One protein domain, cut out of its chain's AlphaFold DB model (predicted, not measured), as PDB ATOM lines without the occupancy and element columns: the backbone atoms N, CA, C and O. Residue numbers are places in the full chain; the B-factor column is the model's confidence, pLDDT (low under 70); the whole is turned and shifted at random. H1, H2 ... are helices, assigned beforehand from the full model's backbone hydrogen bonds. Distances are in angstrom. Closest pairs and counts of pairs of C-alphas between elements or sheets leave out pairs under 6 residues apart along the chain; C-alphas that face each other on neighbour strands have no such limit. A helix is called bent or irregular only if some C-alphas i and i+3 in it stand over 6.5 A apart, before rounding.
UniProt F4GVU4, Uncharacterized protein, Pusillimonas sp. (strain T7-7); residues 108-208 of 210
ATOM      1  N   ALA A 108      -4.856  43.545  -3.493       90.75
ATOM      2  CA  ALA A 108      -5.572  43.565  -4.770       90.75
ATOM      3  C   ALA A 108      -4.662  43.915  -5.965       90.75
ATOM      4  O   ALA A 108      -4.755  43.287  -7.016       90.75
ATOM      5  N   GLU A 109      -3.758  44.882  -5.794       93.38
ATOM      6  CA  GLU A 109      -2.794  45.292  -6.822       93.38
ATOM      7  C   GLU A 109      -1.769  44.183  -7.079       93.38
ATOM      8  O   GLU A 109      -1.461  43.870  -8.231       93.38
ATOM      9  N   ARG A 110      -1.294  43.535  -6.007       95.81
ATOM     10  CA  ARG A 110      -0.378  42.392  -6.084       95.81
ATOM     11  C   ARG A 110      -1.006  41.211  -6.812       95.81
ATOM     12  O   ARG A 110      -0.374  40.656  -7.702       95.81
ATOM     13  N   GLU A 111      -2.243  40.839  -6.483       96.50
ATOM     14  CA  GLU A 111      -2.924  39.720  -7.145       96.50
ATOM     15  C   GLU A 111      -3.260  40.034  -8.609       96.50
ATOM     16  O   GLU A 111      -3.143  39.152  -9.461       96.50
ATOM     17  N   ALA A 112      -3.594  41.288  -8.938       96.94
ATOM     18  CA  ALA A 112      -3.757  41.713 -10.327       96.94
ATOM     19  C   ALA A 112      -2.442  41.575 -11.114       96.94
ATOM     20  O   ALA A 112      -2.425  40.931 -12.163       96.94
ATOM     21  N   ARG A 113      -1.328  42.098 -10.578       97.31
ATOM     22  CA  ARG A 113       0.003  41.980 -11.200       97.31
ATOM     23  C   ARG A 113       0.423  40.519 -11.348       97.31
ATOM     24  O   ARG A 113       0.831  40.111 -12.426       97.31
ATOM     25  N   LYS A 114       0.236  39.713 -10.303       96.94
ATOM     26  CA  LYS A 114       0.513  38.271 -10.296       96.94
ATOM     27  C   LYS A 114      -0.241  37.528 -11.390       96.94
ATOM     28  O   LYS A 114       0.350  36.712 -12.090       96.94
ATOM     29  N   LYS A 115      -1.539  37.809 -11.553       97.38
ATOM     30  CA  LYS A 115      -2.366  37.204 -12.604       97.38
ATOM     31  C   LYS A 115      -1.829  37.539 -13.995       97.38
ATOM     32  O   LYS A 115      -1.714  36.637 -14.821       97.38
ATOM     33  N   THR A 116      -1.479  38.803 -14.235       97.44
ATOM     34  CA  THR A 116      -0.866  39.244 -15.495       97.44
ATOM     35  C   THR A 116       0.463  38.530 -15.742       97.44
ATOM     36  O   THR A 116       0.630  37.903 -16.784       97.44
ATOM     37  N   SER A 117       1.359  38.503 -14.751       97.31
ATOM     38  CA  SER A 117       2.660  37.839 -14.875       97.31
ATOM     39  C   SER A 117       2.536  36.339 -15.161       97.31
ATOM     40  O   SER A 117       3.259  35.811 -16.000       97.31
ATOM     41  N   TYR A 118       1.587  35.637 -14.534       97.19
ATOM     42  CA  TYR A 118       1.343  34.225 -14.852       97.19
ATOM     43  C   TYR A 118       0.883  33.996 -16.292       97.19
ATOM     44  O   TYR A 118       1.264  32.991 -16.894       97.19
ATOM     45  N   ALA A 119       0.085  34.904 -16.855       96.12
ATOM     46  CA  ALA A 119      -0.309  34.814 -18.257       96.12
ATOM     47  C   ALA A 119       0.898  35.019 -19.194       96.12
ATOM     48  O   ALA A 119       1.053  34.300 -20.179       96.12
ATOM     49  N   GLU A 120       1.782  35.955 -18.854       97.62
ATOM     50  CA  GLU A 120       2.916  36.373 -19.686       97.62
ATOM     51  C   GLU A 120       4.141  35.444 -19.604       97.62
ATOM     52  O   GLU A 120       4.929  35.389 -20.548       97.62
ATOM     53  N   ILE A 121       4.277  34.635 -18.546       96.31
ATOM     54  CA  ILE A 121       5.345  33.617 -18.412       96.31
ATOM     55  C   ILE A 121       5.342  32.596 -19.565       96.31
ATOM     56  O   ILE A 121       6.390  32.029 -19.898       96.31
ATOM     57  N   ASN A 122       4.180  32.387 -20.192       92.00
ATOM     58  CA  ASN A 122       3.991  31.491 -21.334       92.00
ATOM     59  C   ASN A 122       4.003  32.223 -22.688       92.00
ATOM     60  O   ASN A 122       3.677  31.622 -23.712       92.00
ATOM     61  N   SER A 123       4.353  33.513 -22.712       95.69
ATOM     62  CA  SER A 123       4.475  34.290 -23.947       95.69
ATOM     63  C   SER A 123       5.500  33.656 -24.899       95.69
ATOM     64  O   SER A 123       6.530  33.168 -24.439       95.69
ATOM     65  N   PRO A 124       5.297  33.695 -26.228       94.81
ATOM     66  CA  PRO A 124       6.323  33.272 -27.181       94.81
ATOM     67  C   PRO A 124       7.540  34.217 -27.211       94.81
ATOM     68  O   PRO A 124       8.588  33.846 -27.732       94.81
ATOM     69  N   ASN A 125       7.419  35.435 -26.672       96.94
ATOM     70  CA  ASN A 125       8.502  36.415 -26.616       96.94
ATOM     71  C   ASN A 125       9.331  36.246 -25.333       96.94
ATOM     72  O   ASN A 125       8.812  36.387 -24.227       96.94
ATOM     73  N   GLU A 126      10.633  35.999 -25.475       96.00
ATOM     74  CA  GLU A 126      11.527  35.782 -24.335       96.00
ATOM     75  C   GLU A 126      11.667  36.999 -23.403       96.00
ATOM     76  O   GLU A 126      11.664  36.815 -22.186       96.00
ATOM     77  N   SER A 127      11.719  38.225 -23.936       96.81
ATOM     78  CA  SER A 127      11.749  39.458 -23.127       96.81
ATOM     79  C   SER A 127      10.522  39.543 -22.223       96.81
ATOM     80  O   SER A 127      10.653  39.701 -21.013       96.81
ATOM     81  N   THR A 128       9.334  39.315 -22.790       97.94
ATOM     82  CA  THR A 128       8.071  39.307 -22.040       97.94
ATOM     83  C   THR A 128       8.072  38.249 -20.938       97.94
ATOM     84  O   THR A 128       7.633  38.522 -19.825       97.94
ATOM     85  N   ARG A 129       8.602  37.048 -21.197       97.94
ATOM     86  CA  ARG A 129       8.694  35.997 -20.169       97.94
ATOM     87  C   ARG A 129       9.624  36.393 -19.020       97.94
ATOM     88  O   ARG A 129       9.318  36.097 -17.867       97.94
ATOM     89  N   ARG A 130      10.756  37.036 -19.328       97.62
ATOM     90  CA  ARG A 130      11.739  37.511 -18.337       97.62
ATOM     91  C   ARG A 130      11.172  38.652 -17.490       97.62
ATOM     92  O   ARG A 130      11.239  38.584 -16.263       97.62
ATOM     93  N   GLU A 131      10.535  39.634 -18.125       98.06
ATOM     94  CA  GLU A 131       9.814  40.723 -17.449       98.06
ATOM     95  C   GLU A 131       8.709  40.175 -16.535       98.06
ATOM     96  O   GLU A 131       8.607  40.563 -15.370       98.06
ATOM     97  N   ALA A 132       7.933  39.202 -17.017       97.94
ATOM     98  CA  ALA A 132       6.891  38.550 -16.234       97.94
ATOM     99  C   ALA A 132       7.454  37.767 -15.037       97.94
ATOM    100  O   ALA A 132       6.893  37.830 -13.942       97.94
ATOM    101  N   ALA A 133       8.577  37.062 -15.206       98.00
ATOM    102  CA  ALA A 133       9.253  36.377 -14.107       98.00
ATOM    103  C   ALA A 133       9.741  37.363 -13.035       98.00
ATOM    104  O   ALA A 133       9.474  37.149 -11.851       98.00
ATOM    105  N   GLN A 134      10.382  38.468 -13.431       98.00
ATOM    106  CA  GLN A 134      10.788  39.533 -12.507       98.00
ATOM    107  C   GLN A 134       9.596  40.154 -11.784       98.00
ATOM    108  O   GLN A 134       9.634  40.303 -10.563       98.00
ATOM    109  N   ALA A 135       8.521  40.476 -12.507       97.94
ATOM    110  CA  ALA A 135       7.305  41.025 -11.922       97.94
ATOM    111  C   ALA A 135       6.679  40.060 -10.903       97.94
ATOM    112  O   ALA A 135       6.235  40.492  -9.838       97.94
ATOM    113  N   LEU A 136       6.697  38.753 -11.180       97.62
ATOM    114  CA  LEU A 136       6.180  37.743 -10.265       97.62
ATOM    115  C   LEU A 136       7.046  37.611  -9.002       97.62
ATOM    116  O   LEU A 136       6.510  37.608  -7.893       97.62
ATOM    117  N   VAL A 137       8.375  37.575  -9.146       98.06
ATOM    118  CA  VAL A 137       9.318  37.620  -8.011       98.06
ATOM    119  C   VAL A 137       9.112  38.896  -7.191       98.06
ATOM    120  O   VAL A 137       9.089  38.837  -5.962       98.06
ATOM    121  N   PHE A 138       8.890  40.038  -7.846       98.06
ATOM    122  CA  PHE A 138       8.619  41.313  -7.183       98.06
ATOM    123  C   PHE A 138       7.307  41.291  -6.393       98.06
ATOM    124  O   PHE A 138       7.274  41.766  -5.262       98.06
ATOM    125  N   VAL A 139       6.247  40.660  -6.907       97.94
ATOM    126  CA  VAL A 139       5.006  40.470  -6.140       97.94
ATOM    127  C   VAL A 139       5.250  39.654  -4.865       97.94
ATOM    128  O   VAL A 139       4.721  39.993  -3.803       97.94
ATOM    129  N   TYR A 140       6.048  38.585  -4.943       97.75
ATOM    130  CA  TYR A 140       6.386  37.781  -3.766       97.75
ATOM    131  C   TYR A 140       7.263  38.546  -2.772       97.75
ATOM    132  O   TYR A 140       7.002  38.480  -1.569       97.75
ATOM    133  N   PHE A 141       8.210  39.346  -3.264       97.94
ATOM    134  CA  PHE A 141       8.983  40.284  -2.454       97.94
ATOM    135  C   PHE A 141       8.072  41.266  -1.711       97.94
ATOM    136  O   PHE A 141       8.182  41.395  -0.494       97.94
ATOM    137  N   GLU A 142       7.141  41.918  -2.411       97.50
ATOM    138  CA  GLU A 142       6.205  42.867  -1.808       97.50
ATOM    139  C   GLU A 142       5.342  42.195  -0.740       97.50
ATOM    140  O   GLU A 142       5.175  42.742   0.346       97.50
ATOM    141  N   ARG A 143       4.838  40.986  -1.008       96.50
ATOM    142  CA  ARG A 143       4.072  40.202  -0.030       96.50
ATOM    143  C   ARG A 143       4.903  39.836   1.201       96.50
ATOM    144  O   ARG A 143       4.401  39.902   2.320       96.50
ATOM    145  N   SER A 144       6.150  39.424   0.995       97.12
ATOM    146  CA  SER A 144       7.078  39.089   2.073       97.12
ATOM    147  C   SER A 144       7.404  40.317   2.928       97.12
ATOM    148  O   SER A 144       7.364  40.248   4.157       97.12
ATOM    149  N   LEU A 145       7.653  41.461   2.287       96.94
ATOM    150  CA  LEU A 145       7.938  42.721   2.961       96.94
ATOM    151  C   LEU A 145       6.720  43.235   3.735       96.94
ATOM    152  O   LEU A 145       6.869  43.663   4.873       96.94
ATOM    153  N   ASP A 146       5.526  43.153   3.152       95.88
ATOM    154  CA  ASP A 146       4.248  43.483   3.794       95.88
ATOM    155  C   ASP A 146       4.072  42.705   5.112       95.88
ATOM    156  O   ASP A 146       3.915  43.292   6.187       95.88
ATOM    157  N   ALA A 147       4.254  41.380   5.064       94.56
ATOM    158  CA  ALA A 147       4.238  40.536   6.258       94.56
ATOM    159  C   ALA A 147       5.330  40.919   7.273       94.56
ATOM    160  O   ALA A 147       5.071  40.935   8.476       94.56
ATOM    161  N   ALA A 148       6.529  41.284   6.811       95.56
ATOM    162  CA  ALA A 148       7.616  41.722   7.682       95.56
ATOM    163  C   ALA A 148       7.357  43.078   8.352       95.56
ATOM    164  O   ALA A 148       7.765  43.290   9.500       95.56
ATOM    165  N   ILE A 149       6.673  43.997   7.666       95.19
ATOM    166  CA  ILE A 149       6.250  45.288   8.218       95.19
ATOM    167  C   ILE A 149       5.208  45.041   9.308       95.19
ATOM    168  O   ILE A 149       5.404  45.491  10.438       95.19
ATOM    169  N   HIS A 150       4.172  44.252   9.011       90.62
ATOM    170  CA  HIS A 150       3.152  43.870   9.990       90.62
ATOM    171  C   HIS A 150       3.725  43.103  11.189       90.62
ATOM    172  O   HIS A 150       3.342  43.368  12.327       90.62
ATOM    173  N   GLY A 151       4.671  42.191  10.955       90.38
ATOM    174  CA  GLY A 151       5.340  41.409  11.995       90.38
ATOM    175  C   GLY A 151       6.451  42.155  12.742       90.38
ATOM    176  O   GLY A 151       7.055  41.593  13.652       90.38
ATOM    177  N   GLY A 152       6.762  43.400  12.366       90.69
ATOM    178  CA  GLY A 152       7.760  44.231  13.044       90.69
ATOM    179  C   GLY A 152       9.228  43.847  12.800       90.69
ATOM    180  O   GLY A 152      10.110  44.399  13.460       90.69
ATOM    181  N   TYR A 153       9.518  42.953  11.849       92.44
ATOM    182  CA  TYR A 153      10.873  42.475  11.532       92.44
ATOM    183  C   TYR A 153      11.410  42.977  10.180       92.44
ATOM    184  O   TYR A 153      12.488  42.591   9.749       92.44
ATOM    185  N   TRP A 154      10.722  43.915   9.527       93.25
ATOM    186  CA  TRP A 154      11.112  44.496   8.232       93.25
ATOM    187  C   TRP A 154      12.545  45.059   8.155       93.25
ATOM    188  O   TRP A 154      13.105  45.148   7.071       93.25
ATOM    189  N   LYS A 155      13.176  45.415   9.282       92.12
ATOM    190  CA  LYS A 155      14.570  45.905   9.316       92.12
ATOM    191  C   LYS A 155      15.605  44.843   8.939       92.12
ATOM    192  O   LYS A 155      16.729  45.200   8.602       92.12
ATOM    193  N   THR A 156      15.254  43.564   9.059       91.25
ATOM    194  CA  THR A 156      16.092  42.429   8.648       91.25
ATOM    195  C   THR A 156      15.629  41.830   7.322       91.25
ATOM    196  O   THR A 156      16.240  40.876   6.842       91.25
ATOM    197  N   HIS A 157      14.564  42.379   6.728       94.50
ATOM    198  CA  HIS A 157      14.105  41.974   5.411       94.50
ATOM    199  C   HIS A 157      15.097  42.482   4.350       94.50
ATOM    200  O   HIS A 157      15.497  43.648   4.397       94.50
ATOM    201  N   PRO A 158      15.509  41.639   3.392       94.25
ATOM    202  CA  PRO A 158      16.438  42.026   2.343       94.25
ATOM    203  C   PRO A 158      15.801  43.041   1.394       94.25
ATOM    204  O   PRO A 158      14.577  43.148   1.301       94.25
ATOM    205  N   TYR A 159      16.635  43.746   0.633       94.94
ATOM    206  CA  TYR A 159      16.174  44.458  -0.558       94.94
ATOM    207  C   TYR A 159      15.869  43.476  -1.692       94.94
ATOM    208  O   TYR A 159      16.302  42.321  -1.669       94.94
ATOM    209  N   PHE A 160      15.154  43.957  -2.708       96.50
ATOM    210  CA  PHE A 160      14.643  43.130  -3.800       96.50
ATOM    211  C   PHE A 160      15.700  42.231  -4.454       96.50
ATOM    212  O   PHE A 160      15.470  41.033  -4.554       96.50
ATOM    213  N   ASN A 161      16.868  42.759  -4.835       96.50
ATOM    214  CA  ASN A 161      17.885  41.960  -5.534       96.50
ATOM    215  C   ASN A 161      18.378  40.775  -4.694       96.50
ATOM    216  O   ASN A 161      18.515  39.669  -5.206       96.50
ATOM    217  N   GLN A 162      18.599  40.989  -3.393       96.06
ATOM    218  CA  GLN A 162      18.979  39.907  -2.487       96.06
ATOM    219  C   GLN A 162      17.820  38.919  -2.315       96.06
ATOM    220  O   GLN A 162      18.038  37.717  -2.380       96.06
ATOM    221  N   TYR A 163      16.587  39.399  -2.151       97.25
ATOM    222  CA  TYR A 163      15.420  38.521  -2.077       97.25
ATOM    223  C   TYR A 163      15.264  37.651  -3.337       97.25
ATOM    224  O   TYR A 163      15.067  36.445  -3.227       97.25
ATOM    225  N   ALA A 164      15.387  38.245  -4.527       97.50
ATOM    226  CA  ALA A 164      15.277  37.557  -5.810       97.50
ATOM    227  C   ALA A 164      16.346  36.468  -5.958       97.50
ATOM    228  O   ALA A 164      16.029  35.343  -6.344       97.50
ATOM    229  N   ARG A 165      17.586  36.789  -5.576       96.44
ATOM    230  CA  ARG A 165      18.717  35.860  -5.545       96.44
ATOM    231  C   ARG A 165      18.456  34.645  -4.659       96.44
ATOM    232  O   ARG A 165      18.613  33.516  -5.114       96.44
ATOM    233  N   GLU A 166      18.033  34.867  -3.414       96.44
ATOM    234  CA  GLU A 166      17.762  33.763  -2.484       96.44
ATOM    235  C   GLU A 166      16.498  32.973  -2.873       96.44
ATOM    236  O   GLU A 166      16.408  31.782  -2.591       96.44
ATOM    237  N   LEU A 167      15.511  33.606  -3.524       96.88
ATOM    238  CA  LEU A 167      14.265  32.947  -3.934       96.88
ATOM    239  C   LEU A 167      14.436  32.077  -5.187       96.88
ATOM    240  O   LEU A 167      13.730  31.078  -5.317       96.88
ATOM    241  N   ALA A 168      15.332  32.439  -6.111       94.94
ATOM    242  CA  ALA A 168      15.453  31.797  -7.424       94.94
ATOM    243  C   ALA A 168      15.508  30.248  -7.383       94.94
ATOM    244  O   ALA A 168      14.764  29.623  -8.150       94.94
ATOM    245  N   PRO A 169      16.260  29.594  -6.468       91.81
ATOM    246  CA  PRO A 169      16.276  28.131  -6.361       91.81
ATOM    247  C   PRO A 169      14.914  27.523  -5.990       91.81
ATOM    248  O   PRO A 169      14.560  26.443  -6.468       91.81
ATOM    249  N   PHE A 170      14.125  28.237  -5.183       92.94
ATOM    250  CA  PHE A 170      12.837  27.801  -4.635       92.94
ATOM    251  C   PHE A 170      11.631  28.266  -5.460       92.94
ATOM    252  O   PHE A 170      10.494  27.911  -5.145       92.94
ATOM    253  N   ALA A 171      11.852  29.042  -6.525       93.50
ATOM    254  CA  ALA A 171      10.807  29.635  -7.353       93.50
ATOM    255  C   ALA A 171      10.112  28.613  -8.275       93.50
ATOM    256  O   ALA A 171       9.977  28.844  -9.472       93.50
ATOM    257  N   GLY A 172       9.650  27.474  -7.743       92.69
ATOM    258  CA  GLY A 172       9.020  26.378  -8.500       92.69
ATOM    259  C   GLY A 172       7.730  26.761  -9.237       92.69
ATOM    260  O   GLY A 172       7.232  25.999 -10.057       92.69
ATOM    261  N   PHE A 173       7.208  27.961  -8.983       93.38
ATOM    262  CA  PHE A 173       6.143  28.583  -9.767       93.38
ATOM    263  C   PHE A 173       6.619  29.131 -11.128       93.38
ATOM    264  O   PHE A 173       5.790  29.580 -11.918       93.38
ATOM    265  N   LEU A 174       7.929  29.119 -11.399       96.00
ATOM    266  CA  LEU A 174       8.533  29.484 -12.676       96.00
ATOM    267  C   LEU A 174       9.063  28.246 -13.416       96.00
ATOM    268  O   LEU A 174       9.629  27.343 -12.792       96.00
ATOM    269  N   PRO A 175       8.983  28.239 -14.758       95.25
ATOM    270  CA  PRO A 175       9.749  27.327 -15.599       95.25
ATOM    271  C   PRO A 175      11.245  27.330 -15.253       95.25
ATOM    272  O   PRO A 175      11.823  28.376 -14.954       95.25
ATOM    273  N   GLU A 176      11.893  26.167 -15.345       95.19
ATOM    274  CA  GLU A 176      13.314  25.989 -15.011       95.19
ATOM    275  C   GLU A 176      14.236  26.968 -15.741       95.19
ATOM    276  O   GLU A 176      15.091  27.582 -15.112       95.19
ATOM    277  N   ASN A 177      14.005  27.199 -17.034       95.38
ATOM    278  CA  ASN A 177      14.810  28.133 -17.816       95.38
ATOM    279  C   ASN A 177      14.738  29.577 -17.276       95.38
ATOM    280  O   ASN A 177      15.720  30.307 -17.357       95.38
ATOM    281  N   LEU A 178      13.599  29.992 -16.704       97.00
ATOM    282  CA  LEU A 178      13.459  31.313 -16.085       97.00
ATOM    283  C   LEU A 178      14.086  31.352 -14.687       97.00
ATOM    284  O   LEU A 178      14.623  32.385 -14.307       97.00
ATOM    285  N   ARG A 179      14.076  30.239 -13.940       95.62
ATOM    286  CA  ARG A 179      14.808  30.139 -12.665       95.62
ATOM    287  C   ARG A 179      16.316  30.259 -12.872       95.62
ATOM    288  O   ARG A 179      16.951  31.035 -12.171       95.62
ATOM    289  N   LEU A 180      16.863  29.545 -13.858       95.44
ATOM    290  CA  LEU A 180      18.281  29.636 -14.221       95.44
ATOM    291  C   LEU A 180      18.655  31.062 -14.631       95.44
ATOM    292  O   LEU A 180      19.627  31.603 -14.118       95.44
ATOM    293  N   TRP A 181      17.829  31.703 -15.464       96.38
ATOM    294  CA  TRP A 181      18.035  33.102 -15.829       96.38
ATOM    295  C   TRP A 181      18.006  34.047 -14.614       96.38
ATOM    296  O   TRP A 181      18.860  34.919 -14.510       96.38
ATOM    297  N   LEU A 182      17.079  33.871 -13.663       96.62
ATOM    298  CA  LEU A 182      17.075  34.672 -12.429       96.62
ATOM    299  C   LEU A 182      18.366  34.486 -11.621       96.62
ATOM    300  O   LEU A 182      18.877  35.450 -11.060       96.62
ATOM    301  N   THR A 183      18.897  33.266 -11.562       95.81
ATOM    302  CA  THR A 183      20.180  32.983 -10.906       95.81
ATOM    303  C   THR A 183      21.361  33.622 -11.643       95.81
ATOM    304  O   THR A 183      22.290  34.103 -11.001       95.81
ATOM    305  N   GLU A 184      21.339  33.677 -12.974       96.19
ATOM    306  CA  GLU A 184      22.345  34.408 -13.757       96.19
ATOM    307  C   GLU A 184      22.255  35.924 -13.526       96.19
ATOM    308  O   GLU A 184      23.279  36.583 -13.357       96.19
ATOM    309  N   GLU A 185      21.036  36.466 -13.471       97.00
ATOM    310  CA  GLU A 185      20.761  37.900 -13.326       97.00
ATOM    311  C   GLU A 185      21.079  38.428 -11.918       97.00
ATOM    312  O   GLU A 185      21.709  39.474 -11.760       97.00
ATOM    313  N   TYR A 186      20.641  37.716 -10.875       96.44
ATOM    314  CA  TYR A 186      20.748  38.163  -9.479       96.44
ATOM    315  C   TYR A 186      21.876  37.482  -8.695       96.44
ATOM    316  O   TYR A 186      22.219  37.930  -7.598       96.44
ATOM    317  N   GLY A 187      22.472  36.426  -9.249       95.00
ATOM    318  CA  GLY A 187      23.529  35.635  -8.632       95.00
ATOM    319  C   GLY A 187      23.038  34.355  -7.952       95.00
ATOM    320  O   GLY A 187      21.856  34.010  -7.951       95.00
ATOM    321  N   GLN A 188      23.986  33.640  -7.347       92.62
ATOM    322  CA  GLN A 188      23.728  32.422  -6.577       92.62
ATOM    323  C   GLN A 188      23.231  32.754  -5.169       92.62
ATOM    324  O   GLN A 188      23.641  33.762  -4.591       92.62
ATOM    325  N   ALA A 189      22.385  31.888  -4.607       90.69
ATOM    326  CA  ALA A 189      21.963  31.998  -3.214       90.69
ATOM    327  C   ALA A 189      23.187  31.994  -2.283       90.69
ATOM    328  O   ALA A 189      24.095  31.173  -2.426       90.69
ATOM    329  N   GLU A 190      23.215  32.930  -1.337       92.69
ATOM    330  CA  GLU A 190      24.308  33.076  -0.370       92.69
ATOM    331  C   GLU A 190      23.882  32.720   1.052       92.69
ATOM    332  O   GLU A 190      24.738  32.616   1.934       92.69
ATOM    333  N   PHE A 191      22.583  32.580   1.306       90.06
ATOM    334  CA  PHE A 191      22.045  32.330   2.634       90.06
ATOM    335  C   PHE A 191      21.352  30.973   2.706       90.06
ATOM    336  O   PHE A 191      20.651  30.556   1.790       90.06
ATOM    337  N   ASP A 192      21.535  30.298   3.835       89.06
ATOM    338  CA  ASP A 192      20.804  29.085   4.178       89.06
ATOM    339  C   ASP A 192      19.396  29.486   4.632       89.06
ATOM    340  O   ASP A 192      19.145  29.780   5.807       89.06
ATOM    341  N   VAL A 193      18.505  29.631   3.652       89.19
ATOM    342  CA  VAL A 193      17.117  30.041   3.840       89.19
ATOM    343  C   VAL A 193      16.195  29.201   2.965       89.19
ATOM    344  O   VAL A 193      16.407  29.077   1.763       89.19
ATOM    345  N   ASP A 194      15.141  28.649   3.564       88.38
ATOM    346  CA  ASP A 194      14.059  28.004   2.823       88.38
ATOM    347  C   ASP A 194      13.004  29.046   2.434       88.38
ATOM    348  O   ASP A 194      12.244  29.537   3.274       88.38
ATOM    349  N   LEU A 195      12.957  29.374   1.141       91.12
ATOM    350  CA  LEU A 195      11.961  30.278   0.564       91.12
ATOM    351  C   LEU A 195      10.886  29.546  -0.250       91.12
ATOM    352  O   LEU A 195      10.231  30.162  -1.090       91.12
ATOM    353  N   SER A 196      10.620  28.270   0.035       88.00
ATOM    354  CA  SER A 196       9.485  27.530  -0.545       88.00
ATOM    355  C   SER A 196       8.129  28.193  -0.254       88.00
ATOM    356  O   SER A 196       7.245  28.233  -1.111       88.00
ATOM    357  N   SER A 197       7.979  28.797   0.930       89.00
ATOM    358  CA  SER A 197       6.808  29.611   1.295       89.00
ATOM    359  C   SER A 197       6.833  31.019   0.689       89.00
ATOM    360  O   SER A 197       5.835  31.742   0.757       89.00
ATOM    361  N   THR A 198       7.963  31.417   0.093       94.44
ATOM    362  CA  THR A 198       8.309  32.754  -0.423       94.44
ATOM    363  C   THR A 198       8.309  33.882   0.626       94.44
ATOM    364  O   THR A 198       8.445  35.048   0.271       94.44
ATOM    365  N   TYR A 199       8.156  33.583   1.917       95.44
ATOM    366  CA  TYR A 199       8.291  34.582   2.979       95.44
ATOM    367  C   TYR A 199       9.718  34.609   3.506       95.44
ATOM    368  O   TYR A 199      10.287  33.565   3.816       95.44
ATOM    369  N   TRP A 200      10.274  35.807   3.669       95.31
ATOM    370  CA  TRP A 200      11.536  35.972   4.371       95.31
ATOM    371  C   TRP A 200      11.365  35.602   5.852       95.31
ATOM    372  O   TRP A 200      10.396  36.054   6.482       95.31
ATOM    373  N   PRO A 201      12.281  34.803   6.428       92.25
ATOM    374  CA  PRO A 201      12.179  34.376   7.814       92.25
ATOM    375  C   PRO A 201      12.310  35.555   8.786       92.25
ATOM    376  O   PRO A 201      13.002  36.539   8.531       92.25
ATOM    377  N   LEU A 202      11.676  35.415   9.954       88.94
ATOM    378  CA  LEU A 202      11.789  36.388  11.045       88.94
ATOM    379  C   LEU A 202      13.230  36.477  11.567       88.94
ATOM    380  O   LEU A 202      13.715  37.556  11.912       88.94
ATOM    381  N   THR A 203      13.912  35.333  11.625       85.00
ATOM    382  CA  THR A 203      15.303  35.241  12.064       85.00
ATOM    383  C   THR A 203      16.230  35.442  10.867       85.00
ATOM    384  O   THR A 203      16.049  34.753   9.861       85.00
ATOM    385  N   PRO A 204      17.241  36.327  10.958       81.06
ATOM    386  CA  PRO A 204      18.229  36.493   9.899       81.06
ATOM    387  C   PRO A 204      18.892  35.152   9.549       81.06
ATOM    388  O   PRO A 204      19.410  34.486  10.455       81.06
ATOM    389  N   PRO A 205      18.881  34.741   8.271       85.94
ATOM    390  CA  PRO A 205      19.479  33.480   7.870       85.94
ATOM    391  C   PRO A 205      21.008  33.551   7.934       85.94
ATOM    392  O   PRO A 205      21.616  34.625   7.869       85.94
ATOM    393  N   LYS A 206      21.644  32.387   8.084       88.12
ATOM    394  CA  LYS A 206      23.106  32.278   8.107       88.12
ATOM    395  C   LYS A 206      23.644  32.285   6.684       88.12
ATOM    396  O   LYS A 206      22.997  31.779   5.775       88.12
ATOM    397  N   ARG A 207      24.843  32.832   6.499       87.00
ATOM    398  CA  ARG A 207      25.539  32.732   5.216       87.00
ATOM    399  C   ARG A 207      25.985  31.287   4.991       87.00
ATOM    400  O   ARG A 207      26.490  30.663   5.926       87.00
ATOM    401  N   ILE A 208      25.807  30.783   3.777       87.75
ATOM    402  CA  ILE A 208      26.345  29.493   3.345       87.75
ATOM    403  C   ILE A 208      27.873  29.603   3.405       87.75
ATOM    404  O   ILE A 208      28.452  30.594   2.953       87.75
TER     405      ILE A 208
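AT A GLANCE: This is residues 108 to 208 of the 210 residues of an uncharacterized protein of Pusillimonas sp. (strain T7-7) (UniProt F4GVU4). One long helix, H2, runs through the middle of a flat, all-helix domain; H1 folds back along one side of it, and the helical hairpin of H3 and H4 packs across its other side. After H4, residues 187 to 208 form a long loop with no named element, its residues 191 to 192 and 206 to 207 tied together by a short antiparallel pairing. The printed part has 101 residues, with four named helices in the order H1, H2, H3, H4 and no named strand. It is compact, with a radius of gyration of the C-alphas of 13.4 A, and spans 40 by 33 by 18 A.

IN THESE COORDINATES: H2, the longest helix, covers residues 126 to 150, 36.2 A from C-alpha 126 at (11.527, 35.782, -24.335) to C-alpha 150 at (3.152, 43.870, 9.990). Before it comes H1, residues 108 to 120, 18.6 A long, beginning at C-alpha 108 at (-5.572, 43.565, -4.770). H3 covers residues 160 to 170 and measures 15.5 A; it is only just irregular, with C-alphas 166 and 169 at 7.0 A, and its line is a rough one. H4 covers residues 176 to 186, 15.3 A long, and ends at C-alpha 186 at (20.748, 38.163, -9.479).

HOW THE PARTS SIT: H2 is the hub, touching the three other helices. H1 and H2 touch and form a helical hairpin, running opposite ways at a shallow tilt of 25 degrees; their closest C-alphas, of Ser 117 and Ala 132, are 4.5 A apart. H2 touches H3 with residues 137 to 141 alone, about perpendicular at 75 degrees; the closest C-alphas, of Val 137 and Ala 164, are 6.4 A apart. H2 touches H4 with residues 129 to 134 alone, the same way at a steep tilt of 68 degrees, only just short of about perpendicular; the closest C-alphas, of Arg 130 and Leu 178, are 6.8 A apart. H3 and H4 touch as a second helical hairpin, opposite ways at a shallow tilt of 31 degrees; their closest C-alphas, of Arg 165 and Tyr 186, are 5.0 A apart. H1 is apart from H3 and from H4. In H1, H2 and H4 every O i to N i+4 pair is within hydrogen-bond range; in H3 5 of 7 are.

THE WHOLE: The two C-alphas farthest apart, of Pro 124 and Gly 152, are 41.7 A from each other. The printed part has no cut. The links H1 to H2 and H3 to H4 are tight, the link H2 to H3 is short, and no link is long. The mean pLDDT of the printed part is 94.5, and no printed residue is under 70.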